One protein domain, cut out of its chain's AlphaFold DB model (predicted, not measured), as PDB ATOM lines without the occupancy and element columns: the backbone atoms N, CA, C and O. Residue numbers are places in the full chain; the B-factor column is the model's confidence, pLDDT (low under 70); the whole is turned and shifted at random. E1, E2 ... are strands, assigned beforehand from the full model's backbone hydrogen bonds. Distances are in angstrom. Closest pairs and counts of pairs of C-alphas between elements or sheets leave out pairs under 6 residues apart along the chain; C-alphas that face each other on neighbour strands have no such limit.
ATOM      1  N   ASN A  17     167.910 198.796 191.231       91.69
ATOM      2  CA  ASN A  17     169.378 198.703 191.168       91.69
ATOM      3  C   ASN A  17     169.867 197.244 191.117       91.69
ATOM      4  O   ASN A  17     171.048 196.985 190.904       91.69
ATOM      5  N   LEU A  18     168.959 196.303 191.375       93.19
ATOM      6  CA  LEU A  18     169.187 194.870 191.365       93.19
ATOM      7  C   LEU A  18     167.854 194.175 191.113       93.19
ATOM      8  O   LEU A  18     166.892 194.432 191.838       93.19
ATOM      9  N   TYR A  19     167.823 193.267 190.145       94.00
ATOM     10  CA  TYR A  19     166.694 192.371 189.945       94.00
ATOM     11  C   TYR A  19     167.210 190.977 189.589       94.00
ATOM     12  O   TYR A  19     167.754 190.771 188.510       94.00
ATOM     13  N   LEU A  20     167.043 190.034 190.520       94.69
ATOM     14  CA  LEU A  20     167.304 188.611 190.313       94.69
ATOM     15  C   LEU A  20     165.958 187.890 190.176       94.69
ATOM     16  O   LEU A  20     165.221 187.809 191.159       94.69
ATOM     17  N   SER A  21     165.625 187.401 188.976       93.50
ATOM     18  CA  SER A  21     164.371 186.659 188.757       93.50
ATOM     19  C   SER A  21     164.438 185.228 189.293       93.50
ATOM     20  O   SER A  21     163.416 184.693 189.714       93.50
ATOM     21  N   PHE A  22     165.642 184.643 189.347       95.75
ATOM     22  CA  PHE A  22     165.876 183.236 189.689       95.75
ATOM     23  C   PHE A  22     165.156 182.256 188.742       95.75
ATOM     24  O   PHE A  22     164.731 181.175 189.150       95.75
ATOM     25  N   GLU A  23     165.064 182.610 187.463       95.25
ATOM     26  CA  GLU A  23     164.434 181.803 186.405       95.25
ATOM     27  C   GLU A  23     165.455 180.976 185.593       95.25
ATOM     28  O   GLU A  23     165.091 180.234 184.682       95.25
ATOM     29  N   GLU A  24     166.754 181.068 185.899       94.81
ATOM     30  CA  GLU A  24     167.806 180.394 185.129       94.81
ATOM     31  C   GLU A  24     167.795 178.866 185.264       94.81
ATOM     32  O   GLU A  24     168.262 178.158 184.365       94.81
ATOM     33  N   GLY A  25     167.322 178.349 186.400       94.19
ATOM     34  CA  GLY A  25     167.141 176.921 186.668       94.19
ATOM     35  C   GLY A  25     168.416 176.067 186.703       94.19
ATOM     36  O   GLY A  25     168.326 174.851 186.890       94.19
ATOM     37  N   LYS A  26     169.603 176.652 186.500       95.69
ATOM     38  CA  LYS A  26     170.897 175.951 186.523       95.69
ATOM     39  C   LYS A  26     172.081 176.902 186.699       95.69
ATOM     40  O   LYS A  26     171.992 178.101 186.465       95.69
ATOM     41  N   GLY A  27     173.238 176.316 187.011       96.50
ATOM     42  CA  GLY A  27     174.497 177.042 187.173       96.50
ATOM     43  C   GLY A  27     174.637 177.683 188.550       96.50
ATOM     44  O   GLY A  27     173.833 177.447 189.449       96.50
ATOM     45  N   ASN A  28     175.698 178.468 188.715       96.75
ATOM     46  CA  ASN A  28     176.078 179.086 189.984       96.75
ATOM     47  C   ASN A  28     175.995 180.621 189.962       96.75
ATOM     48  O   ASN A  28     176.579 181.269 190.827       96.75
ATOM     49  N   ILE A  29     175.295 181.196 188.983       97.12
ATOM     50  CA  ILE A  29     175.140 182.643 188.821       97.12
ATOM     51  C   ILE A  29     173.656 182.977 188.687       97.12
ATOM     52  O   ILE A  29     172.991 182.452 187.796       97.12
ATOM     53  N   ALA A  30     173.174 183.878 189.539       96.94
ATOM     54  CA  ALA A  30     171.915 184.589 189.363       96.94
ATOM     55  C   ALA A  30     172.201 185.898 188.615       96.94
ATOM     56  O   ALA A  30     173.009 186.721 189.064       96.94
ATOM     57  N   HIS A  31     171.587 186.084 187.456       96.06
ATOM     58  CA  HIS A  31     171.819 187.224 186.588       96.06
ATOM     59  C   HIS A  31     170.962 188.408 187.021       96.06
ATOM     60  O   HIS A  31     169.770 188.289 187.283       96.06
ATOM     61  N   ASP A  32     171.596 189.575 187.071       95.50
ATOM     62  CA  ASP A  32     170.907 190.835 187.302       95.50
ATOM     63  C   ASP A  32     170.300 191.350 185.996       95.50
ATOM     64  O   ASP A  32     171.027 191.760 185.089       95.50
ATOM     65  N   ILE A  33     168.970 191.351 185.915       93.31
ATOM     66  CA  ILE A  33     168.217 191.849 184.755       93.31
ATOM     67  C   ILE A  33     167.860 193.336 184.871       93.31
ATOM     68  O   ILE A  33     167.208 193.886 183.988       93.31
ATOM     69  N   SER A  34     168.322 194.019 185.926       91.50
ATOM     70  CA  SER A  34     168.156 195.473 186.049       91.50
ATOM     71  C   SER A  34     169.049 196.284 185.103       91.50
ATOM     72  O   SER A  34     168.821 197.478 184.921       91.50
ATOM     73  N   GLY A  35     170.076 195.651 184.523       91.19
ATOM     74  CA  GLY A  35     171.079 196.305 183.677       91.19
ATOM     75  C   GLY A  35     172.273 196.897 184.435       91.19
ATOM     76  O   GLY A  35     173.127 197.520 183.812       91.19
ATOM     77  N   ASN A  36     172.374 196.694 185.756       93.06
ATOM     78  CA  ASN A  36     173.478 197.207 186.582       93.06
ATOM     79  C   ASN A  36     174.622 196.202 186.799       93.06
ATOM     80  O   ASN A  36     175.559 196.494 187.543       93.06
ATOM     81  N   GLU A  37     174.538 195.029 186.164       94.81
ATOM     82  CA  GLU A  37     175.540 193.957 186.206       94.81
ATOM     83  C   GLU A  37     175.848 193.423 187.620       94.81
ATOM     84  O   GLU A  37     176.903 192.831 187.867       94.81
ATOM     85  N   ASN A  38     174.904 193.558 188.555       96.25
ATOM     86  CA  ASN A  38     175.040 193.117 189.943       96.25
ATOM     87  C   ASN A  38     174.749 191.616 190.114       96.25
ATOM     88  O   ASN A  38     173.867 191.219 190.876       96.25
ATOM     89  N   ARG A  39     175.483 190.767 189.387       96.69
ATOM     90  CA  ARG A  39     175.290 189.306 189.406       96.69
ATOM     91  C   ARG A  39     175.481 188.718 190.811       96.69
ATOM     92  O   ARG A  39     176.346 189.164 191.572       96.69
ATOM     93  N   GLY A  40     174.693 187.695 191.129       97.31
ATOM     94  CA  GLY A  40     174.767 186.939 192.374       97.31
ATOM     95  C   GLY A  40     175.508 185.613 192.208       97.31
ATOM     96  O   GLY A  40     175.083 184.765 191.433       97.31
ATOM     97  N   ASP A  41     176.575 185.410 192.976       97.94
ATOM     98  CA  ASP A  41     177.274 184.131 193.099       97.94
ATOM     99  C   ASP A  41     176.466 183.201 194.022       97.94
ATOM    100  O   ASP A  41     176.255 183.498 195.203       97.94
ATOM    101  N   ILE A  42     175.996 182.080 193.485       96.81
ATOM    102  CA  ILE A  42     175.142 181.118 194.180       96.81
ATOM    103  C   ILE A  42     176.015 180.109 194.930       96.81
ATOM    104  O   ILE A  42     176.870 179.453 194.332       96.81
ATOM    105  N   ASN A  43     175.786 179.958 196.235       95.12
ATOM    106  CA  ASN A  43     176.560 179.064 197.088       95.12
ATOM    107  C   ASN A  43     175.656 178.119 197.883       95.12
ATOM    108  O   ASN A  43     174.836 178.564 198.684       95.12
ATOM    109  N   LYS A  44     175.865 176.807 197.703       92.06
ATOM    110  CA  LYS A  44     175.199 175.724 198.456       92.06
ATOM    111  C   LYS A  44     173.659 175.817 198.500       92.06
ATOM    112  O   LYS A  44     173.047 175.367 199.464       92.06
ATOM    113  N   THR A  45     173.042 176.366 197.458       91.12
ATOM    114  CA  THR A  45     171.592 176.309 197.226       91.12
ATOM    115  C   THR A  45     171.296 175.371 196.059       91.12
ATOM    116  O   THR A  45     172.200 175.006 195.299       91.12
ATOM    117  N   VAL A  46     170.034 174.974 195.910       91.62
ATOM    118  CA  VAL A  46     169.589 174.119 194.804       91.62
ATOM    119  C   VAL A  46     168.532 174.833 193.973       91.62
ATOM    120  O   VAL A  46     167.728 175.600 194.499       91.62
ATOM    121  N   TRP A  47     168.556 174.601 192.663       94.75
ATOM    122  CA  TRP A  47     167.506 175.063 191.761       94.75
ATOM    123  C   TRP A  47     166.307 174.121 191.838       94.75
ATOM    124  O   TRP A  47     166.475 172.904 191.746       94.75
ATOM    125  N   VAL A  48     165.111 174.691 191.950       93.38
ATOM    126  CA  VAL A  48     163.828 173.971 191.895       93.38
ATOM    127  C   VAL A  48     163.008 174.458 190.707       93.38
ATOM    128  O   VAL A  48     163.179 175.594 190.263       93.38
ATOM    129  N   LYS A  49     162.138 173.599 190.164       91.38
ATOM    130  CA  LYS A  49     161.315 173.914 188.980       91.38
ATOM    131  C   LYS A  49     159.964 174.522 189.335       91.38
ATOM    132  O   LYS A  49     159.234 174.942 188.451       91.38
ATOM    133  N   GLU A  50     159.615 174.517 190.611       87.56
ATOM    134  CA  GLU A  50     158.339 174.977 191.139       87.56
ATOM    135  C   GLU A  50     158.495 176.385 191.731       87.56
ATOM    136  O   GLU A  50     158.152 176.646 192.887       87.56
ATOM    137  N   GLY A  51     159.075 177.297 190.947       88.44
ATOM    138  CA  GLY A  51     159.182 178.703 191.309       88.44
ATOM    139  C   GLY A  51     157.843 179.432 191.228       88.44
ATOM    140  O   GLY A  51     156.840 178.911 190.740       88.44
ATOM    141  N   LYS A  52     157.819 180.692 191.686       88.38
ATOM    142  CA  LYS A  52     156.656 181.566 191.450       88.38
ATOM    143  C   LYS A  52     156.431 181.777 189.946       88.38
ATOM    144  O   LYS A  52     155.282 181.811 189.509       88.38
ATOM    145  N   TYR A  53     157.532 181.909 189.212       90.81
ATOM    146  CA  TYR A  53     157.625 181.917 187.758       90.81
ATOM    147  C   TYR A  53     158.791 181.000 187.392       90.81
ATOM    148  O   TYR A  53     159.858 181.144 187.977       90.81
ATOM    149  N   ASP A  54     158.564 180.029 186.507       92.12
ATOM    150  CA  ASP A  54     159.534 178.996 186.131       92.12
ATOM    151  C   ASP A  54     160.294 178.406 187.334       92.12
ATOM    152  O   ASP A  54     159.715 177.652 188.113       92.12
ATOM    153  N   SER A  55     161.575 178.736 187.520       94.69
ATOM    154  CA  SER A  55     162.400 178.188 188.602       94.69
ATOM    155  C   SER A  55     162.486 179.074 189.850       94.69
ATOM    156  O   SER A  55     162.040 180.216 189.888       94.69
ATOM    157  N   ALA A  56     163.087 178.532 190.909       95.25
ATOM    158  CA  ALA A  56     163.511 179.297 192.077       95.25
ATOM    159  C   ALA A  56     164.763 178.682 192.715       95.25
ATOM    160  O   ALA A  56     165.184 177.576 192.365       95.25
ATOM    161  N   LEU A  57     165.342 179.392 193.687       95.00
ATOM    162  CA  LEU A  57     166.360 178.843 194.577       95.00
ATOM    163  C   LEU A  57     165.739 178.357 195.884       95.00
ATOM    164  O   LEU A  57     165.100 179.123 196.608       95.00
ATOM    165  N   GLU A  58     166.003 177.100 196.216       92.81
ATOM    166  CA  GLU A  58     165.716 176.533 197.525       92.81
ATOM    167  C   GLU A  58     166.961 176.631 198.416       92.81
ATOM    168  O   GLU A  58     168.055 176.148 198.096       92.81
ATOM    169  N   PHE A  59     166.774 177.276 199.567       90.62
ATOM    170  CA  PHE A  59     167.788 177.421 200.601       90.62
ATOM    171  C   PHE A  59     167.565 176.320 201.638       90.62
ATOM    172  O   PHE A  59     166.667 176.402 202.471       90.62
ATOM    173  N   THR A  60     168.397 175.283 201.591       74.56
ATOM    174  CA  THR A  60     168.206 174.021 202.334       74.56
ATOM    175  C   THR A  60     168.516 174.121 203.834       74.56
ATOM    176  O   THR A  60     168.454 173.129 204.558       74.56
ATOM    177  N   GLY A  61     168.894 175.308 204.320       77.75
ATOM    178  CA  GLY A  61     169.330 175.526 205.702       77.75
ATOM    179  C   GLY A  61     170.731 174.986 206.013       77.75
ATOM    180  O   GLY A  61     171.163 175.041 207.164       77.75
ATOM    181  N   ALA A  62     171.459 174.486 205.010       82.06
ATOM    182  CA  ALA A  62     172.860 174.113 205.157       82.06
ATOM    183  C   ALA A  62     173.728 175.335 205.533       82.06
ATOM    184  O   ALA A  62     173.439 176.455 205.091       82.06
ATOM    185  N   PRO A  63     174.826 175.146 206.294       88.00
ATOM    186  CA  PRO A  63     175.787 176.216 206.541       88.00
ATOM    187  C   PRO A  63     176.277 176.821 205.223       88.00
ATOM    188  O   PRO A  63     176.690 176.093 204.316       88.00
ATOM    189  N   ASP A  64     176.256 178.152 205.141       87.62
ATOM    190  CA  ASP A  64     176.634 178.948 203.965       87.62
ATOM    191  C   ASP A  64     175.698 178.837 202.746       87.62
ATOM    192  O   ASP A  64     176.117 179.145 201.635       87.62
ATOM    193  N   SER A  65     174.440 178.428 202.913       91.94
ATOM    194  CA  SER A  65     173.434 178.492 201.842       91.94
ATOM    195  C   SER A  65     173.010 179.950 201.584       91.94
ATOM    196  O   SER A  65     172.177 180.485 202.316       91.94
ATOM    197  N   TYR A  66     173.573 180.609 200.565       93.69
ATOM    198  CA  TYR A  66     173.263 182.007 200.218       93.69
ATOM    199  C   TYR A  66     173.536 182.342 198.743       93.69
ATOM    200  O   TYR A  66     174.252 181.636 198.037       93.69
ATOM    201  N   VAL A  67     173.028 183.498 198.312       96.56
ATOM    202  CA  VAL A  67     173.461 184.183 197.087       96.56
ATOM    203  C   VAL A  67     174.263 185.414 197.488       96.56
ATOM    204  O   VAL A  67     173.794 186.239 198.275       96.56
ATOM    205  N   ARG A  68     175.493 185.538 196.987       96.81
ATOM    206  CA  ARG A  68     176.385 186.660 197.287       96.81
ATOM    207  C   ARG A  68     176.447 187.607 196.111       96.81
ATOM    208  O   ARG A  68     176.876 187.237 195.031       96.81
ATOM    209  N   ILE A  69     176.149 188.867 196.373       97.00
ATOM    210  CA  ILE A  69     176.319 189.937 195.400       97.00
ATOM    211  C   ILE A  69     177.529 190.753 195.829       97.00
ATOM    212  O   ILE A  69     177.642 191.157 196.992       97.00
ATOM    213  N   LYS A  70     178.480 190.953 194.913       96.94
ATOM    214  CA  LYS A  70     179.671 191.757 195.201       96.94
ATOM    215  C   LYS A  70     179.266 193.210 195.422       96.94
ATOM    216  O   LYS A  70     178.345 193.725 194.797       96.94
ATOM    217  N   ARG A  71     179.988 193.892 196.312       94.81
ATOM    218  CA  ARG A  71     179.782 195.323 196.539       94.81
ATOM    219  C   ARG A  71     179.995 196.082 195.227       94.81
ATOM    220  O   ARG A  71     181.073 196.011 194.646       94.81
ATOM    221  N   ALA A  72     179.006 196.877 194.842       94.75
ATOM    222  CA  ALA A  72     179.056 197.746 193.675       94.75
ATOM    223  C   ALA A  72     178.561 199.151 194.028       94.75
ATOM    224  O   ALA A  72     177.807 199.331 194.985       94.75
ATOM    225  N   LYS A  73     178.977 200.160 193.251       93.88
ATOM    226  CA  LYS A  73     178.542 201.555 193.455       93.88
ATOM    227  C   LYS A  73     177.029 201.722 193.268       93.88
ATOM    228  O   LYS A  73     176.430 202.513 193.987       93.88
ATOM    229  N   SER A  74     176.430 200.961 192.351       92.06
ATOM    230  CA  SER A  74     174.982 200.923 192.084       92.06
ATOM    231  C   SER A  74     174.163 200.415 193.277       92.06
ATOM    232  O   SER A  74     173.001 200.774 193.421       92.06
ATOM    233  N   LEU A  75     174.776 199.641 194.181       92.31
ATOM    234  CA  LEU A  75     174.121 199.075 195.363       92.31
ATOM    235  C   LEU A  75     174.310 199.906 196.636       92.31
ATOM    236  O   LEU A  75     173.883 199.475 197.703       92.31
ATOM    237  N   ILE A  76     174.966 201.068 196.562       91.75
ATOM    238  CA  ILE A  76     175.136 201.958 197.716       91.75
ATOM    239  C   ILE A  76     173.909 202.877 197.795       91.75
ATOM    240  O   ILE A  76     173.768 203.766 196.949       91.75
ATOM    241  N   PRO A  77     173.023 202.715 198.796       85.94
ATOM    242  CA  PRO A  77     171.854 203.571 198.923       85.94
ATOM    243  C   PRO A  77     172.269 205.002 199.256       85.94
ATOM    244  O   PRO A  77     173.105 205.218 200.131       85.94
ATOM    245  N   LYS A  78     171.668 205.984 198.579       85.94
ATOM    246  CA  LYS A  78     171.916 207.412 198.850       85.94
ATOM    247  C   LYS A  78     170.899 208.036 199.803       85.94
ATOM    248  O   LYS A  78     171.227 208.999 200.481       85.94
ATOM    249  N   ASP A  79     169.683 207.497 199.839       85.56
ATOM    250  CA  ASP A  79     168.588 208.028 200.658       85.56
ATOM    251  C   ASP A  79     167.700 206.888 201.177       85.56
ATOM    252  O   ASP A  79     167.718 206.553 202.361       85.56
ATOM    253  N   ARG A  80     166.973 206.214 200.274       84.25
ATOM    254  CA  ARG A  80     165.972 205.195 200.634       84.25
ATOM    255  C   ARG A  80     166.222 203.889 199.894       84.25
ATOM    256  O   ARG A  80     166.742 203.885 198.782       84.25
ATOM    257  N   VAL A  81     165.817 202.790 200.522       84.06
ATOM    258  CA  VAL A  81     165.846 201.442 199.946       84.06
ATOM    259  C   VAL A  81     164.448 200.852 200.020       84.06
ATOM    260  O   VAL A  81     163.780 200.971 201.049       84.06
ATOM    261  N   THR A  82     164.052 200.183 198.944       87.00
ATOM    262  CA  THR A  82     162.906 199.274 198.902       87.00
ATOM    263  C   THR A  82     163.432 197.893 198.534       87.00
ATOM    264  O   THR A  82     164.304 197.786 197.675       87.00
ATOM    265  N   LEU A  83     162.926 196.859 199.200       88.88
ATOM    266  CA  LEU A  83     163.202 195.463 198.878       88.88
ATOM    267  C   LEU A  83     161.872 194.742 198.701       88.88
ATOM    268  O   LEU A  83     160.951 194.945 199.493       88.88
ATOM    269  N   GLU A  84     161.807 193.887 197.693       90.19
ATOM    270  CA  GLU A  84     160.678 193.004 197.431       90.19
ATOM    271  C   GLU A  84     161.199 191.631 197.003       90.19
ATOM    272  O   GLU A  84     162.250 191.529 196.370       90.19
ATOM    273  N   ALA A  85     160.498 190.576 197.408       89.25
ATOM    274  CA  ALA A  85     160.848 189.204 197.069       89.25
ATOM    275  C   ALA A  85     159.618 188.300 197.168       89.25
ATOM    276  O   ALA A  85     158.779 188.472 198.058       89.25
ATOM    277  N   TRP A  86     159.555 187.293 196.298       90.75
ATOM    278  CA  TRP A  86     158.683 186.140 196.488       90.75
ATOM    279  C   TRP A  86     159.408 185.111 197.349       90.75
ATOM    280  O   TRP A  86     160.501 184.671 197.005       90.75
ATOM    281  N   VAL A  87     158.803 184.729 198.473       90.81
ATOM    282  CA  VAL A  87     159.361 183.729 199.387       90.81
ATOM    283  C   VAL A  87     158.316 182.651 199.619       90.81
ATOM    284  O   VAL A  87     157.226 182.936 200.113       90.81
ATOM    285  N   PHE A  88     158.662 181.413 199.278       86.94
ATOM    286  CA  PHE A  88     157.890 180.239 199.659       86.94
ATOM    287  C   PHE A  88     158.584 179.552 200.830       86.94
ATOM    288  O   PHE A  88     159.727 179.111 200.723       86.94
ATOM    289  N   THR A  89     157.907 179.490 201.972       84.50
ATOM    290  CA  THR A  89     158.435 178.805 203.149       84.50
ATOM    291  C   THR A  89     158.003 177.351 203.113       84.50
ATOM    292  O   THR A  89     156.807 177.060 203.167       84.50
ATOM    293  N   LEU A  90     158.967 176.434 203.104       72.56
ATOM    294  CA  LEU A  90     158.685 175.049 203.442       72.56
ATOM    295  C   LEU A  90     158.330 175.008 204.925       72.56
ATOM    296  O   LEU A  90     159.186 175.178 205.796       72.56
ATOM    297  N   THR A  91     157.050 174.821 205.230       64.69
ATOM    298  CA  THR A  91     156.648 174.487 206.589       64.69
ATOM    299  C   THR A  91     157.341 173.178 206.921       64.69
ATOM    300  O   THR A  91     157.018 172.139 206.344       64.69
TER     301      THR A  91
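AT A GLANCE: This is residues 17 to 91 of the 117 residues of an uncharacterized protein of Candidatus Poribacteria bacterium (UniProt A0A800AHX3). Little regular structure is present: two small two-stranded ladders, E1 with E4 and the hairpin E2 and E3, sit among long loops. Residues 17 to 39 loop round to E1, and residues 70 to 91 run out and then back along the length. The printed part has 75 residues, with no named helix and strands E1, E2, E3, E4 in chain order, both sheets antiparallel, class all strand with only 14 residues in named elements. It is compact, radius of gyration of the C-alphas 13.0 A, yet elongated, spanning 36 by 22 by 21 A.

IN THESE COORDINATES: E1, residues 40 to 43, 9.4 A, begins at C-alpha 40 (174.767, 186.939, 192.374). E2 is residues 46 to 48 and E3 residues 56 to 58, 6.5 A each. E4, residues 66 to 69, 9.8 A, ends at C-alpha 69 (176.319, 189.937, 195.400).

HOW THE PARTS SIT: Residues 29 to 30 pair antiparallel with 40 to 41 of E1. E1 and E4 are antiparallel at 152 degrees, N 41 to O 68 2.8 A. E2 and E3, a hairpin, are antiparallel at 132 degrees, N 48 to O 56 2.9 A. E1 and E3 are apart.

THE WHOLE: The C-alphas of Lys 73 and Thr 91, the two farthest apart, are 37.2 A apart. The printed part has no cut and no long link between strands; residue 91 alone is under pLDDT 70.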